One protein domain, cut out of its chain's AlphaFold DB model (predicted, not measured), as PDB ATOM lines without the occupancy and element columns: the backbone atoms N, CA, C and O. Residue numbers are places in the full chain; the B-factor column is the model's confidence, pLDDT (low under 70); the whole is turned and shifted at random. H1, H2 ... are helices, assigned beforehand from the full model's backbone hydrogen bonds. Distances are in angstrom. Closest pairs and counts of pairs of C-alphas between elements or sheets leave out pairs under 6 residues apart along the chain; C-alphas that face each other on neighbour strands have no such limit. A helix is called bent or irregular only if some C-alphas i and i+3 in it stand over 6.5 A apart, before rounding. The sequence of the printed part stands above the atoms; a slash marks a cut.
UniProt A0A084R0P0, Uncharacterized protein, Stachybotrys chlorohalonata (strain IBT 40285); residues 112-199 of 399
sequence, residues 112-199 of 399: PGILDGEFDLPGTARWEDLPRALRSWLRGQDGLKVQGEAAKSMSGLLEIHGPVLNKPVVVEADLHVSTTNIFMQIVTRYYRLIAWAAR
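This is residues 112 to 199 of the 399 residues of an uncharacterized protein of Stachybotrys chlorohalonata (strain IBT 40285) (UniProt A0A084R0P0). One long helix, H3, runs roughly along the longest axis; the shorter H2 packs on part of it at a slant, and the short H1 lies near it without touching, so that the three centres make a triangle. Long loops, residues 112 to 131, 140 to 153 and 166 to 178, lead into and join these helices. The printed part has 88 residues with three named helices, in the order H1, H2, H3, and no named strand; the class is all helix, though under half of the residues, 40 of 88, are in named elements. The whole is compact and rounded, with a radius of gyration of the C-alphas of 12.9 A and spans of 37 by 27 by 26 A.

Start at C-alpha 112, (31.882, -11.502, -3.939), and go through residues 112 to 131 to H1, residues 132 to 139, which begins at C-alpha 132, (37.160, -17.318, 19.106). H2 is residues 154 to 165, 16.4 A long; it is neither bent nor irregular, but only just: C-alphas 159 and 162 are 6.1 A apart. H3 is residues 179 to 198, 28.7 A long, ending at C-alpha 198, (51.715, -27.785, -3.036).

Look at residues 182 to 190 of H3, which alone touch H2; the closest C-alphas, those of His 161 and Ile 186, are 5.9 A apart. H2 and H3 run the same way at a steep tilt of 41 degrees. H1 and H3 are near each other, with 9 pairs of C-alphas within 10 A. H1 and H2 are apart. In H1 and H3 every O i to N i+4 pair is within hydrogen-bond range; in H2, 7 of 8 are.

The C-alphas of Gly 123 and Arg 199, the two farthest apart, are 39.6 A apart. The printed part has no cut, and both links, H1 to H2 and H2 to H3, are long. Check the B-factor column: the mean pLDDT of the printed part is 75.3, and the model's confidence is under 70 in residues 112 to 124, 167 to 177 and 196 to 199.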
ATOM      1  N   PRO A 112      31.910 -12.082  -5.280       45.56
ATOM      2  CA  PRO A 112      31.882 -11.502  -3.939       45.56
ATOM      3  C   PRO A 112      30.626 -10.688  -3.566       45.56
ATOM      4  O   PRO A 112      30.574 -10.241  -2.428       45.56
ATOM      5  N   GLY A 113      29.659 -10.493  -4.473       43.53
ATOM      6  CA  GLY A 113      28.396  -9.778  -4.234       43.53
ATOM      7  C   GLY A 113      27.122 -10.639  -4.254       43.53
ATOM      8  O   GLY A 113      26.037 -10.091  -4.372       43.53
ATOM      9  N   ILE A 114      27.207 -11.979  -4.212       41.38
ATOM     10  CA  ILE A 114      26.013 -12.864  -4.160       41.38
ATOM     11  C   ILE A 114      25.764 -13.423  -2.739       41.38
ATOM     12  O   ILE A 114      24.765 -14.091  -2.486       41.38
ATOM     13  N   LEU A 115      26.635 -13.121  -1.769       43.91
ATOM     14  CA  LEU A 115      26.455 -13.517  -0.361       43.91
ATOM     15  C   LEU A 115      25.674 -12.479   0.471       43.91
ATOM     16  O   LEU A 115      25.570 -12.631   1.684       43.91
ATOM     17  N   ASP A 116      25.086 -11.472  -0.177       41.72
ATOM     18  CA  ASP A 116      24.554 -10.252   0.449       41.72
ATOM     19  C   ASP A 116      23.142 -10.414   1.062       41.72
ATOM     20  O   ASP A 116      22.506  -9.438   1.451       41.72
ATOM     21  N   GLY A 117      22.607 -11.635   1.147       39.34
ATOM     22  CA  GLY A 117      21.208 -11.870   1.517       39.34
ATOM     23  C   GLY A 117      21.029 -12.836   2.679       39.34
ATOM     24  O   GLY A 117      20.581 -13.944   2.430       39.34
ATOM     25  N   GLU A 118      21.427 -12.451   3.899       40.47
ATOM     26  CA  GLU A 118      20.749 -12.765   5.191       40.47
ATOM     27  C   GLU A 118      21.661 -12.649   6.427       40.47
ATOM     28  O   GLU A 118      21.149 -12.596   7.542       40.47
ATOM     29  N   PHE A 119      22.990 -12.565   6.279       43.62
ATOM     30  CA  PHE A 119      23.907 -12.488   7.436       43.62
ATOM     31  C   PHE A 119      24.531 -11.110   7.692       43.62
ATOM     32  O   PHE A 119      25.186 -10.921   8.719       43.62
ATOM     33  N   ASP A 120      24.315 -10.141   6.804       41.00
ATOM     34  CA  ASP A 120      24.893  -8.808   6.934       41.00
ATOM     35  C   ASP A 120      23.923  -7.869   7.658       41.00
ATOM     36  O   ASP A 120      23.091  -7.191   7.058       41.00
ATOM     37  N   LEU A 121      24.054  -7.802   8.984       42.59
ATOM     38  CA  LEU A 121      23.654  -6.596   9.704       42.59
ATOM     39  C   LEU A 121      24.697  -5.512   9.375       42.59
ATOM     40  O   LEU A 121      25.869  -5.705   9.712       42.59
ATOM     41  N   PRO A 122      24.322  -4.393   8.726       40.53
ATOM     42  CA  PRO A 122      25.240  -3.293   8.476       40.53
ATOM     43  C   PRO A 122      25.647  -2.692   9.823       40.53
ATOM     44  O   PRO A 122      24.889  -1.977  10.477       40.53
ATOM     45  N   GLY A 123      26.854  -3.029  10.253       54.12
ATOM     46  CA  GLY A 123      27.484  -2.539  11.465       54.12
ATOM     47  C   GLY A 123      28.983  -2.426  11.235       54.12
ATOM     48  O   GLY A 123      29.556  -3.165  10.436       54.12
ATOM     49  N   THR A 124      29.619  -1.478  11.919       61.25
ATOM     50  CA  THR A 124      31.080  -1.327  11.934       61.25
ATOM     51  C   THR A 124      31.722  -2.670  12.267       61.25
ATOM     52  O   THR A 124      31.466  -3.200  13.346       61.25
ATOM     53  N   ALA A 125      32.516  -3.223  11.354       70.25
ATOM     54  CA  ALA A 125      33.138  -4.531  11.510       70.25
ATOM     55  C   ALA A 125      34.054  -4.560  12.747       70.25
ATOM     56  O   ALA A 125      35.099  -3.910  12.753       70.25
ATOM     57  N   ARG A 126      33.688  -5.298  13.807       82.62
ATOM     58  CA  ARG A 126      34.523  -5.418  15.012       82.62
ATOM     59  C   ARG A 126      35.289  -6.726  15.000       82.62
ATOM     60  O   ARG A 126      34.788  -7.777  14.599       82.62
ATOM     61  N   TRP A 127      36.513  -6.689  15.515       86.25
ATOM     62  CA  TRP A 127      37.338  -7.887  15.690       86.25
ATOM     63  C   TRP A 127      36.687  -8.921  16.619       86.25
ATOM     64  O   TRP A 127      36.876 -10.132  16.462       86.25
ATOM     65  N   GLU A 128      35.921  -8.451  17.604       88.12
ATOM     66  CA  GLU A 128      35.233  -9.290  18.583       88.12
ATOM     67  C   GLU A 128      34.114 -10.128  17.963       88.12
ATOM     68  O   GLU A 128      33.835 -11.207  18.495       88.12
ATOM     69  N   ASP A 129      33.563  -9.678  16.833       83.25
ATOM     70  CA  ASP A 129      32.489 -10.355  16.101       83.25
ATOM     71  C   ASP A 129      32.972 -11.677  15.493       83.25
ATOM     72  O   ASP A 129      32.183 -12.594  15.270       83.25
ATOM     73  N   LEU A 130      34.286 -11.827  15.280       80.38
ATOM     74  CA  LEU A 130      34.855 -13.076  14.797       80.38
ATOM     75  C   LEU A 130      34.878 -14.135  15.928       80.38
ATOM     76  O   LEU A 130      35.515 -13.928  16.978       80.38
ATOM     77  N   PRO A 131      34.259 -15.320  15.730       84.19
ATOM     78  CA  PRO A 131      34.291 -16.413  16.696       84.19
ATOM     79  C   PRO A 131      35.707 -16.732  17.187       84.19
ATOM     80  O   PRO A 131      36.671 -16.743  16.417       84.19
ATOM     81  N   ARG A 132      35.847 -17.043  18.485       81.06
ATOM     82  CA  ARG A 132      37.160 -17.318  19.106       81.06
ATOM     83  C   ARG A 132      37.936 -18.419  18.378       81.06
ATOM     84  O   ARG A 132      39.147 -18.301  18.229       81.06
ATOM     85  N   ALA A 133      37.240 -19.448  17.891       79.12
ATOM     86  CA  ALA A 133      37.837 -20.528  17.110       79.12
ATOM     87  C   ALA A 133      38.484 -20.023  15.809       79.12
ATOM     88  O   ALA A 133      39.611 -20.403  15.504       79.12
ATOM     89  N   LEU A 134      37.823 -19.113  15.086       82.81
ATOM     90  CA  LEU A 134      38.340 -18.543  13.838       82.81
ATOM     91  C   LEU A 134      39.521 -17.599  14.095       82.81
ATOM     92  O   LEU A 134      40.528 -17.671  13.393       82.81
ATOM     93  N   ARG A 135      39.462 -16.796  15.166       87.25
ATOM     94  CA  ARG A 135      40.615 -16.002  15.627       87.25
ATOM     95  C   ARG A 135      41.810 -16.884  15.984       87.25
ATOM     96  O   ARG A 135      42.937 -16.568  15.613       87.25
ATOM     97  N   SER A 136      41.573 -17.990  16.688       85.19
ATOM     98  CA  SER A 136      42.620 -18.954  17.038       85.19
ATOM     99  C   SER A 136      43.215 -19.618  15.799       85.19
ATOM    100  O   SER A 136      44.433 -19.732  15.700       85.19
ATOM    101  N   TRP A 137      42.372 -20.021  14.844       89.56
ATOM    102  CA  TRP A 137      42.816 -20.603  13.581       89.56
ATOM    103  C   TRP A 137      43.717 -19.636  12.813       89.56
ATOM    104  O   TRP A 137      44.817 -20.024  12.427       89.56
ATOM    105  N   LEU A 138      43.293 -18.375  12.671       87.88
ATOM    106  CA  LEU A 138      44.027 -17.349  11.927       87.88
ATOM    107  C   LEU A 138      45.404 -17.084  12.541       87.88
ATOM    108  O   LEU A 138      46.393 -16.988  11.822       87.88
ATOM    109  N   ARG A 139      45.488 -17.060  13.876       91.81
ATOM    110  CA  ARG A 139      46.760 -16.918  14.605       91.81
ATOM    111  C   ARG A 139      47.709 -18.100  14.423       91.81
ATOM    112  O   ARG A 139      48.919 -17.920  14.520       91.81
ATOM    113  N   GLY A 140      47.167 -19.288  14.166       90.00
ATOM    114  CA  GLY A 140      47.943 -20.501  13.923       90.00
ATOM    115  C   GLY A 140      48.485 -20.636  12.498       90.00
ATOM    116  O   GLY A 140      49.245 -21.563  12.248       90.00
ATOM    117  N   GLN A 141      48.106 -19.759  11.560       91.94
ATOM    118  CA  GLN A 141      48.549 -19.862  10.169       91.94
ATOM    119  C   GLN A 141      49.806 -19.022   9.930       91.94
ATOM    120  O   GLN A 141      49.724 -17.802   9.796       91.94
ATOM    121  N   ASP A 142      50.969 -19.664   9.805       91.12
ATOM    122  CA  ASP A 142      52.242 -18.957   9.595       91.12
ATOM    123  C   ASP A 142      52.245 -18.075   8.343       91.12
ATOM    124  O   ASP A 142      52.769 -16.968   8.354       91.12
ATOM    125  N   GLY A 143      51.583 -18.518   7.273       89.38
ATOM    126  CA  GLY A 143      51.503 -17.748   6.030       89.38
ATOM    127  C   GLY A 143      50.509 -16.585   6.054       89.38
ATOM    128  O   GLY A 143      50.355 -15.918   5.033       89.38
ATOM    129  N   LEU A 144      49.816 -16.371   7.176       92.75
ATOM    130  CA  LEU A 144      48.972 -15.199   7.429       92.75
ATOM    131  C   LEU A 144      49.609 -14.233   8.436       92.75
ATOM    132  O   LEU A 144      48.984 -13.242   8.800       92.75
ATOM    133  N   LYS A 145      50.835 -14.502   8.892       94.62
ATOM    134  CA  LYS A 145      51.584 -13.585   9.751       94.62
ATOM    135  C   LYS A 145      52.262 -12.506   8.916       94.62
ATOM    136  O   LYS A 145      52.568 -12.710   7.738       94.62
ATOM    137  N   VAL A 146      52.492 -11.360   9.542       92.25
ATOM    138  CA  VAL A 146      53.303 -10.274   8.990       92.25
ATOM    139  C   VAL A 146      54.454 -10.050   9.956       92.25
ATOM    140  O   VAL A 146      54.240  -9.631  11.089       92.25
ATOM    141  N   GLN A 147      55.676 -10.349   9.516       91.38
ATOM    142  CA  GLN A 147      56.880 -10.274  10.350       91.38
ATOM    143  C   GLN A 147      56.798 -11.133  11.621       91.38
ATOM    144  O   GLN A 147      57.217 -10.713  12.694       91.38
ATOM    145  N   GLY A 148      56.241 -12.337  11.509       92.50
ATOM    146  CA  GLY A 148      56.064 -13.278  12.614       92.50
ATOM    147  C   GLY A 148      54.867 -12.974  13.519       92.50
ATOM    148  O   GLY A 148      54.500 -13.813  14.342       92.50
ATOM    149  N   GLU A 149      54.206 -11.829  13.346       94.06
ATOM    150  CA  GLU A 149      53.074 -11.426  14.174       94.06
ATOM    151  C   GLU A 149      51.741 -11.825  13.540       94.06
ATOM    152  O   GLU A 149      51.454 -11.556  12.372       94.06
ATOM    153  N   ALA A 150      50.895 -12.468  14.343       93.69
ATOM    154  CA  ALA A 150      49.526 -12.787  13.964       93.69
ATOM    155  C   ALA A 150      48.579 -11.605  14.211       93.69
ATOM    156  O   ALA A 150      48.777 -10.828  15.148       93.69
ATOM    157  N   ALA A 151      47.481 -11.529  13.452       92.31
ATOM    158  CA  ALA A 151      46.461 -10.510  13.686       92.31
ATOM    159  C   ALA A 151      45.823 -10.633  15.083       92.31
ATOM    160  O   ALA A 151      45.375 -11.700  15.533       92.31
ATOM    161  N   LYS A 152      45.782  -9.493  15.779       92.62
ATOM    162  CA  LYS A 152      45.205  -9.341  17.125       92.62
ATOM    163  C   LYS A 152      44.038  -8.349  17.159       92.62
ATOM    164  O   LYS A 152      43.386  -8.260  18.194       92.62
ATOM    165  N   SER A 153      43.779  -7.653  16.055       92.31
ATOM    166  CA  SER A 153      42.790  -6.584  15.913       92.31
ATOM    167  C   SER A 153      42.224  -6.552  14.491       92.31
ATOM    168  O   SER A 153      42.741  -7.228  13.595       92.31
ATOM    169  N   MET A 154      41.195  -5.728  14.279       89.06
ATOM    170  CA  MET A 154      40.589  -5.510  12.966       89.06
ATOM    171  C   MET A 154      41.592  -4.915  11.972       89.06
ATOM    172  O   MET A 154      41.768  -5.444  10.879       89.06
ATOM    173  N   SER A 155      42.353  -3.906  12.400       88.31
ATOM    174  CA  SER A 155      43.467  -3.348  11.624       88.31
ATOM    175  C   SER A 155      44.472  -4.422  11.177       88.31
ATOM    176  O   SER A 155      44.836  -4.464  10.004       88.31
ATOM    177  N   GLY A 156      44.844  -5.359  12.058       89.75
ATOM    178  CA  GLY A 156      45.722  -6.473  11.683       89.75
ATOM    179  C   GLY A 156      45.084  -7.440  10.677       89.75
ATOM    180  O   GLY A 156      45.770  -7.972   9.808       89.75
ATOM    181  N   LEU A 157      43.767  -7.660  10.750       89.81
ATOM    182  CA  LEU A 157      43.041  -8.466   9.763       89.81
ATOM    183  C   LEU A 157      43.036  -7.793   8.380       89.81
ATOM    184  O   LEU A 157      43.216  -8.465   7.366       89.81
ATOM    185  N   LEU A 158      42.878  -6.468   8.339       87.00
ATOM    186  CA  LEU A 158      42.921  -5.675   7.108       87.00
ATOM    187  C   LEU A 158      44.331  -5.605   6.508       87.00
ATOM    188  O   LEU A 158      44.482  -5.687   5.286       87.00
ATOM    189  N   GLU A 159      45.365  -5.558   7.353       86.94
ATOM    190  CA  GLU A 159      46.766  -5.663   6.923       86.94
ATOM    191  C   GLU A 159      47.053  -7.010   6.237       86.94
ATOM    192  O   GLU A 159      47.856  -7.064   5.310       86.94
ATOM    193  N   ILE A 160      46.355  -8.085   6.622       89.44
ATOM    194  CA  ILE A 160      46.422  -9.391   5.948       89.44
ATOM    195  C   ILE A 160      45.589  -9.398   4.657       89.44
ATOM    196  O   ILE A 160      46.036  -9.910   3.627       89.44
ATOM    197  N   HIS A 161      44.376  -8.839   4.698       86.38
ATOM    198  CA  HIS A 161      43.400  -8.869   3.600       86.38
ATOM    199  C   HIS A 161      43.957  -8.320   2.281       86.38
ATOM    200  O   HIS A 161      43.890  -9.007   1.254       86.38
ATOM    201  N   GLY A 162      44.571  -7.132   2.312       81.06
ATOM    202  CA  GLY A 162      45.124  -6.476   1.119       81.06
ATOM    203  C   GLY A 162      46.163  -7.341   0.384       81.06
ATOM    204  O   GLY A 162      45.941  -7.712  -0.778       81.06
ATOM    205  N   PRO A 163      47.269  -7.739   1.047       80.56
ATOM    206  CA  PRO A 163      48.292  -8.613   0.476       80.56
ATOM    207  C   PRO A 163      47.769  -9.973  -0.000       80.56
ATOM    208  O   PRO A 163      48.167 -10.432  -1.072       80.56
ATOM    209  N   VAL A 164      46.865 -10.621   0.747       81.44
ATOM    210  CA  VAL A 164      46.281 -11.921   0.362       81.44
ATOM    211  C   VAL A 164      45.529 -11.813  -0.974       81.44
ATOM    212  O   VAL A 164      45.667 -12.670  -1.861       81.44
ATOM    213  N   LEU A 165      44.749 -10.745  -1.149       75.75
ATOM    214  CA  LEU A 165      43.894 -10.539  -2.320       75.75
ATOM    215  C   LEU A 165      44.573  -9.774  -3.465       75.75
ATOM    216  O   LEU A 165      43.987  -9.680  -4.546       75.75
ATOM    217  N   ASN A 166      45.805  -9.287  -3.279       70.38
ATOM    218  CA  ASN A 166      46.474  -8.328  -4.171       70.38
ATOM    219  C   ASN A 166      45.624  -7.068  -4.423       70.38
ATOM    220  O   ASN A 166      45.540  -6.594  -5.558       70.38
ATOM    221  N   LYS A 167      44.969  -6.555  -3.381       69.38
ATOM    222  CA  LYS A 167      44.184  -5.314  -3.415       69.38
ATOM    223  C   LYS A 167      44.861  -4.244  -2.543       69.38
ATOM    224  O   LYS A 167      45.687  -4.608  -1.700       69.38
ATOM    225  N   PRO A 168      44.549  -2.949  -2.740       64.56
ATOM    226  CA  PRO A 168      44.906  -1.926  -1.762       64.56
ATOM    227  C   PRO A 168      44.373  -2.325  -0.386       64.56
ATOM    228  O   PRO A 168      43.336  -2.989  -0.290       64.56
ATOM    229  N   VAL A 169      45.094  -1.951   0.671       65.75
ATOM    230  CA  VAL A 169      44.608  -2.147   2.040       65.75
ATOM    231  C   VAL A 169      43.351  -1.298   2.194       65.75
ATOM    232  O   VAL A 169      43.403  -0.087   1.999       65.75
ATOM    233  N   VAL A 170      42.224  -1.940   2.490       64.62
ATOM    234  CA  VAL A 170      40.964  -1.236   2.737       64.62
ATOM    235  C   VAL A 170      41.046  -0.590   4.118       64.62
ATOM    236  O   VAL A 170      41.484  -1.236   5.072       64.62
ATOM    237  N   VAL A 171      40.659   0.679   4.225       64.25
ATOM    238  CA  VAL A 171      40.613   1.392   5.505       64.25
ATOM    239  C   VAL A 171      39.322   1.014   6.228       64.25
ATOM    240  O   VAL A 171      38.272   0.890   5.608       64.25
ATOM    241  N   GLU A 172      39.391   0.822   7.546       60.78
ATOM    242  CA  GLU A 172      38.262   0.380   8.385       60.78
ATOM    243  C   GLU A 172      37.016   1.276   8.250       60.78
ATOM    244  O   GLU A 172      35.896   0.782   8.320       60.78
ATOM    245  N   ALA A 173      37.205   2.572   7.975       57.91
ATOM    246  CA  ALA A 173      36.128   3.537   7.752       57.91
ATOM    247  C   ALA A 173      35.343   3.321   6.440       57.91
ATOM    248  O   ALA A 173      34.194   3.743   6.352       57.91
ATOM    249  N   ASP A 174      35.936   2.643   5.454       58.47
ATOM    250  CA  ASP A 174      35.356   2.437   4.117       58.47
ATOM    251  C   ASP A 174      34.673   1.061   3.979       58.47
ATOM    252  O   ASP A 174      34.181   0.684   2.911       58.47
ATOM    253  N   LEU A 175      34.671   0.264   5.052       65.38
ATOM    254  CA  LEU A 175      34.163  -1.102   5.055       65.38
ATOM    255  C   LEU A 175      32.676  -1.153   5.405       65.38
ATOM    256  O   LEU A 175      32.286  -1.174   6.567       65.38
ATOM    257  N   HIS A 176      31.852  -1.299   4.371       66.88
ATOM    258  CA  HIS A 176      30.439  -1.675   4.496       66.88
ATOM    259  C   HIS A 176      30.223  -3.195   4.586       66.88
ATOM    260  O   HIS A 176      29.135  -3.684   4.302       66.88
ATOM    261  N   VAL A 177      31.262  -3.960   4.932       68.88
ATOM    262  CA  VAL A 177      31.271  -5.424   4.837       68.88
ATOM    263  C   VAL A 177      31.521  -6.037   6.214       68.88
ATOM    264  O   VAL A 177      32.392  -5.567   6.945       68.88
ATOM    265  N   SER A 178      30.801  -7.106   6.566       78.19
ATOM    266  CA  SER A 178      30.959  -7.783   7.859       78.19
ATOM    267  C   SER A 178      32.362  -8.384   8.067       78.19
ATOM    268  O   SER A 178      33.004  -8.883   7.134       78.19
ATOM    269  N   THR A 179      32.832  -8.414   9.324       81.50
ATOM    270  CA  THR A 179      34.115  -9.035   9.726       81.50
ATOM    271  C   THR A 179      34.231 -10.481   9.230       81.50
ATOM    272  O   THR A 179      35.298 -10.926   8.800       81.50
ATOM    273  N   THR A 180      33.119 -11.221   9.259       75.00
ATOM    274  CA  THR A 180      33.043 -12.613   8.802       75.00
ATOM    275  C   THR A 180      33.326 -12.736   7.309       75.00
ATOM    276  O   THR A 180      34.089 -13.616   6.913       75.00
ATOM    277  N   ASN A 181      32.783 -11.849   6.474       77.56
ATOM    278  CA  ASN A 181      33.031 -11.876   5.034       77.56
ATOM    279  C   ASN A 181      34.516 -11.606   4.723       77.56
ATOM    280  O   ASN A 181      35.147 -12.371   3.993       77.56
ATOM    281  N   ILE A 182      35.131 -10.606   5.368       82.75
ATOM    282  CA  ILE A 182      36.576 -10.325   5.235       82.75
ATOM    283  C   ILE A 182      37.405 -11.557   5.605       82.75
ATOM    284  O   ILE A 182      38.310 -11.954   4.865       82.75
ATOM    285  N   PHE A 183      37.079 -12.188   6.735       83.88
ATOM    286  CA  PHE A 183      37.736 -13.412   7.176       83.88
ATOM    287  C   PHE A 183      37.600 -14.531   6.135       83.88
ATOM    288  O   PHE A 183      38.600 -15.145   5.763       83.88
ATOM    289  N   MET A 184      36.396 -14.767   5.611       79.00
ATOM    290  CA  MET A 184      36.161 -15.802   4.601       79.00
ATOM    291  C   MET A 184      36.936 -15.536   3.309       79.00
ATOM    292  O   MET A 184      37.523 -16.459   2.744       79.00
ATOM    293  N   GLN A 185      37.039 -14.278   2.872       81.31
ATOM    294  CA  GLN A 185      37.867 -13.911   1.721       81.31
ATOM    295  C   GLN A 185      39.350 -14.241   1.950       81.31
ATOM    296  O   GLN A 185      40.004 -14.787   1.052       81.31
ATOM    297  N   ILE A 186      39.874 -13.959   3.151       85.88
ATOM    298  CA  ILE A 186      41.246 -14.318   3.540       85.88
ATOM    299  C   ILE A 186      41.427 -15.835   3.495       85.88
ATOM    300  O   ILE A 186      42.347 -16.316   2.835       85.88
ATOM    301  N   VAL A 187      40.536 -16.589   4.142       82.94
ATOM    302  CA  VAL A 187      40.585 -18.057   4.216       82.94
ATOM    303  C   VAL A 187      40.592 -18.679   2.824       82.94
ATOM    304  O   VAL A 187      41.510 -19.428   2.481       82.94
ATOM    305  N   THR A 188      39.606 -18.339   1.991       76.38
ATOM    306  CA  THR A 188      39.460 -18.893   0.639       76.38
ATOM    307  C   THR A 188      40.707 -18.636  -0.197       76.38
ATOM    308  O   THR A 188      41.192 -19.508  -0.929       76.38
ATOM    309  N   ARG A 189      41.277 -17.436  -0.088       79.81
ATOM    310  CA  ARG A 189      42.467 -17.075  -0.849       79.81
ATOM    311  C   ARG A 189      43.737 -17.715  -0.291       79.81
ATOM    312  O   ARG A 189      44.572 -18.149  -1.084       79.81
ATOM    313  N   TYR A 190      43.857 -17.841   1.025       83.81
ATOM    314  CA  TYR A 190      44.964 -18.528   1.685       83.81
ATOM    315  C   TYR A 190      45.030 -20.007   1.295       83.81
ATOM    316  O   TYR A 190      46.079 -20.482   0.861       83.81
ATOM    317  N   TYR A 191      43.897 -20.714   1.319       77.75
ATOM    318  CA  TYR A 191      43.837 -22.105   0.867       77.75
ATOM    319  C   TYR A 191      44.248 -22.260  -0.597       77.75
ATOM    320  O   TYR A 191      44.984 -23.186  -0.935       77.75
ATOM    321  N   ARG A 192      43.852 -21.326  -1.475       73.00
ATOM    322  CA  ARG A 192      44.321 -21.312  -2.872       73.00
ATOM    323  C   ARG A 192      45.836 -21.135  -2.973       73.00
ATOM    324  O   ARG A 192      46.454 -21.789  -3.809       73.00
ATOM    325  N   LEU A 193      46.432 -20.278  -2.141       74.12
ATOM    326  CA  LEU A 193      47.883 -20.067  -2.108       74.12
ATOM    327  C   LEU A 193      48.626 -21.325  -1.648       74.12
ATOM    328  O   LEU A 193      49.579 -21.725  -2.315       74.12
ATOM    329  N   ILE A 194      48.167 -21.985  -0.578       77.06
ATOM    330  CA  ILE A 194      48.748 -23.255  -0.115       77.06
ATOM    331  C   ILE A 194      48.599 -24.337  -1.188       77.06
ATOM    332  O   ILE A 194      49.576 -24.991  -1.543       77.06
ATOM    333  N   ALA A 195      47.399 -24.501  -1.750       72.00
ATOM    334  CA  ALA A 195      47.144 -25.501  -2.783       72.00
ATOM    335  C   ALA A 195      48.021 -25.275  -4.025       72.00
ATOM    336  O   ALA A 195      48.482 -26.231  -4.641       72.00
ATOM    337  N   TRP A 196      48.281 -24.017  -4.395       67.81
ATOM    338  CA  TRP A 196      49.219 -23.686  -5.468       67.81
ATOM    339  C   TRP A 196      50.673 -23.963  -5.098       67.81
ATOM    340  O   TRP A 196      51.419 -24.426  -5.956       67.81
ATOM    341  N   ALA A 197      51.080 -23.700  -3.856       68.44
ATOM    342  CA  ALA A 197      52.425 -24.013  -3.378       68.44
ATOM    343  C   ALA A 197      52.688 -25.528  -3.338       68.44
ATOM    344  O   ALA A 197      53.799 -25.958  -3.632       68.44
ATOM    345  N   ALA A 198      51.658 -26.325  -3.041       66.00
ATOM    346  CA  ALA A 198      51.715 -27.785  -3.036       66.00
ATOM    347  C   ALA A 198      51.748 -28.410  -4.443       66.00
ATOM    348  O   ALA A 198      52.095 -29.582  -4.583       66.00
ATOM    349  N   ARG A 199      51.391 -27.663  -5.499       68.19
ATOM    350  CA  ARG A 199      51.494 -28.168  -6.874       68.19
ATOM    351  C   ARG A 199      52.952 -28.298  -7.278       68.19
ATOM    352  O   ARG A 199      53.774 -27.420  -7.006       68.19
TER     353      ARG A 199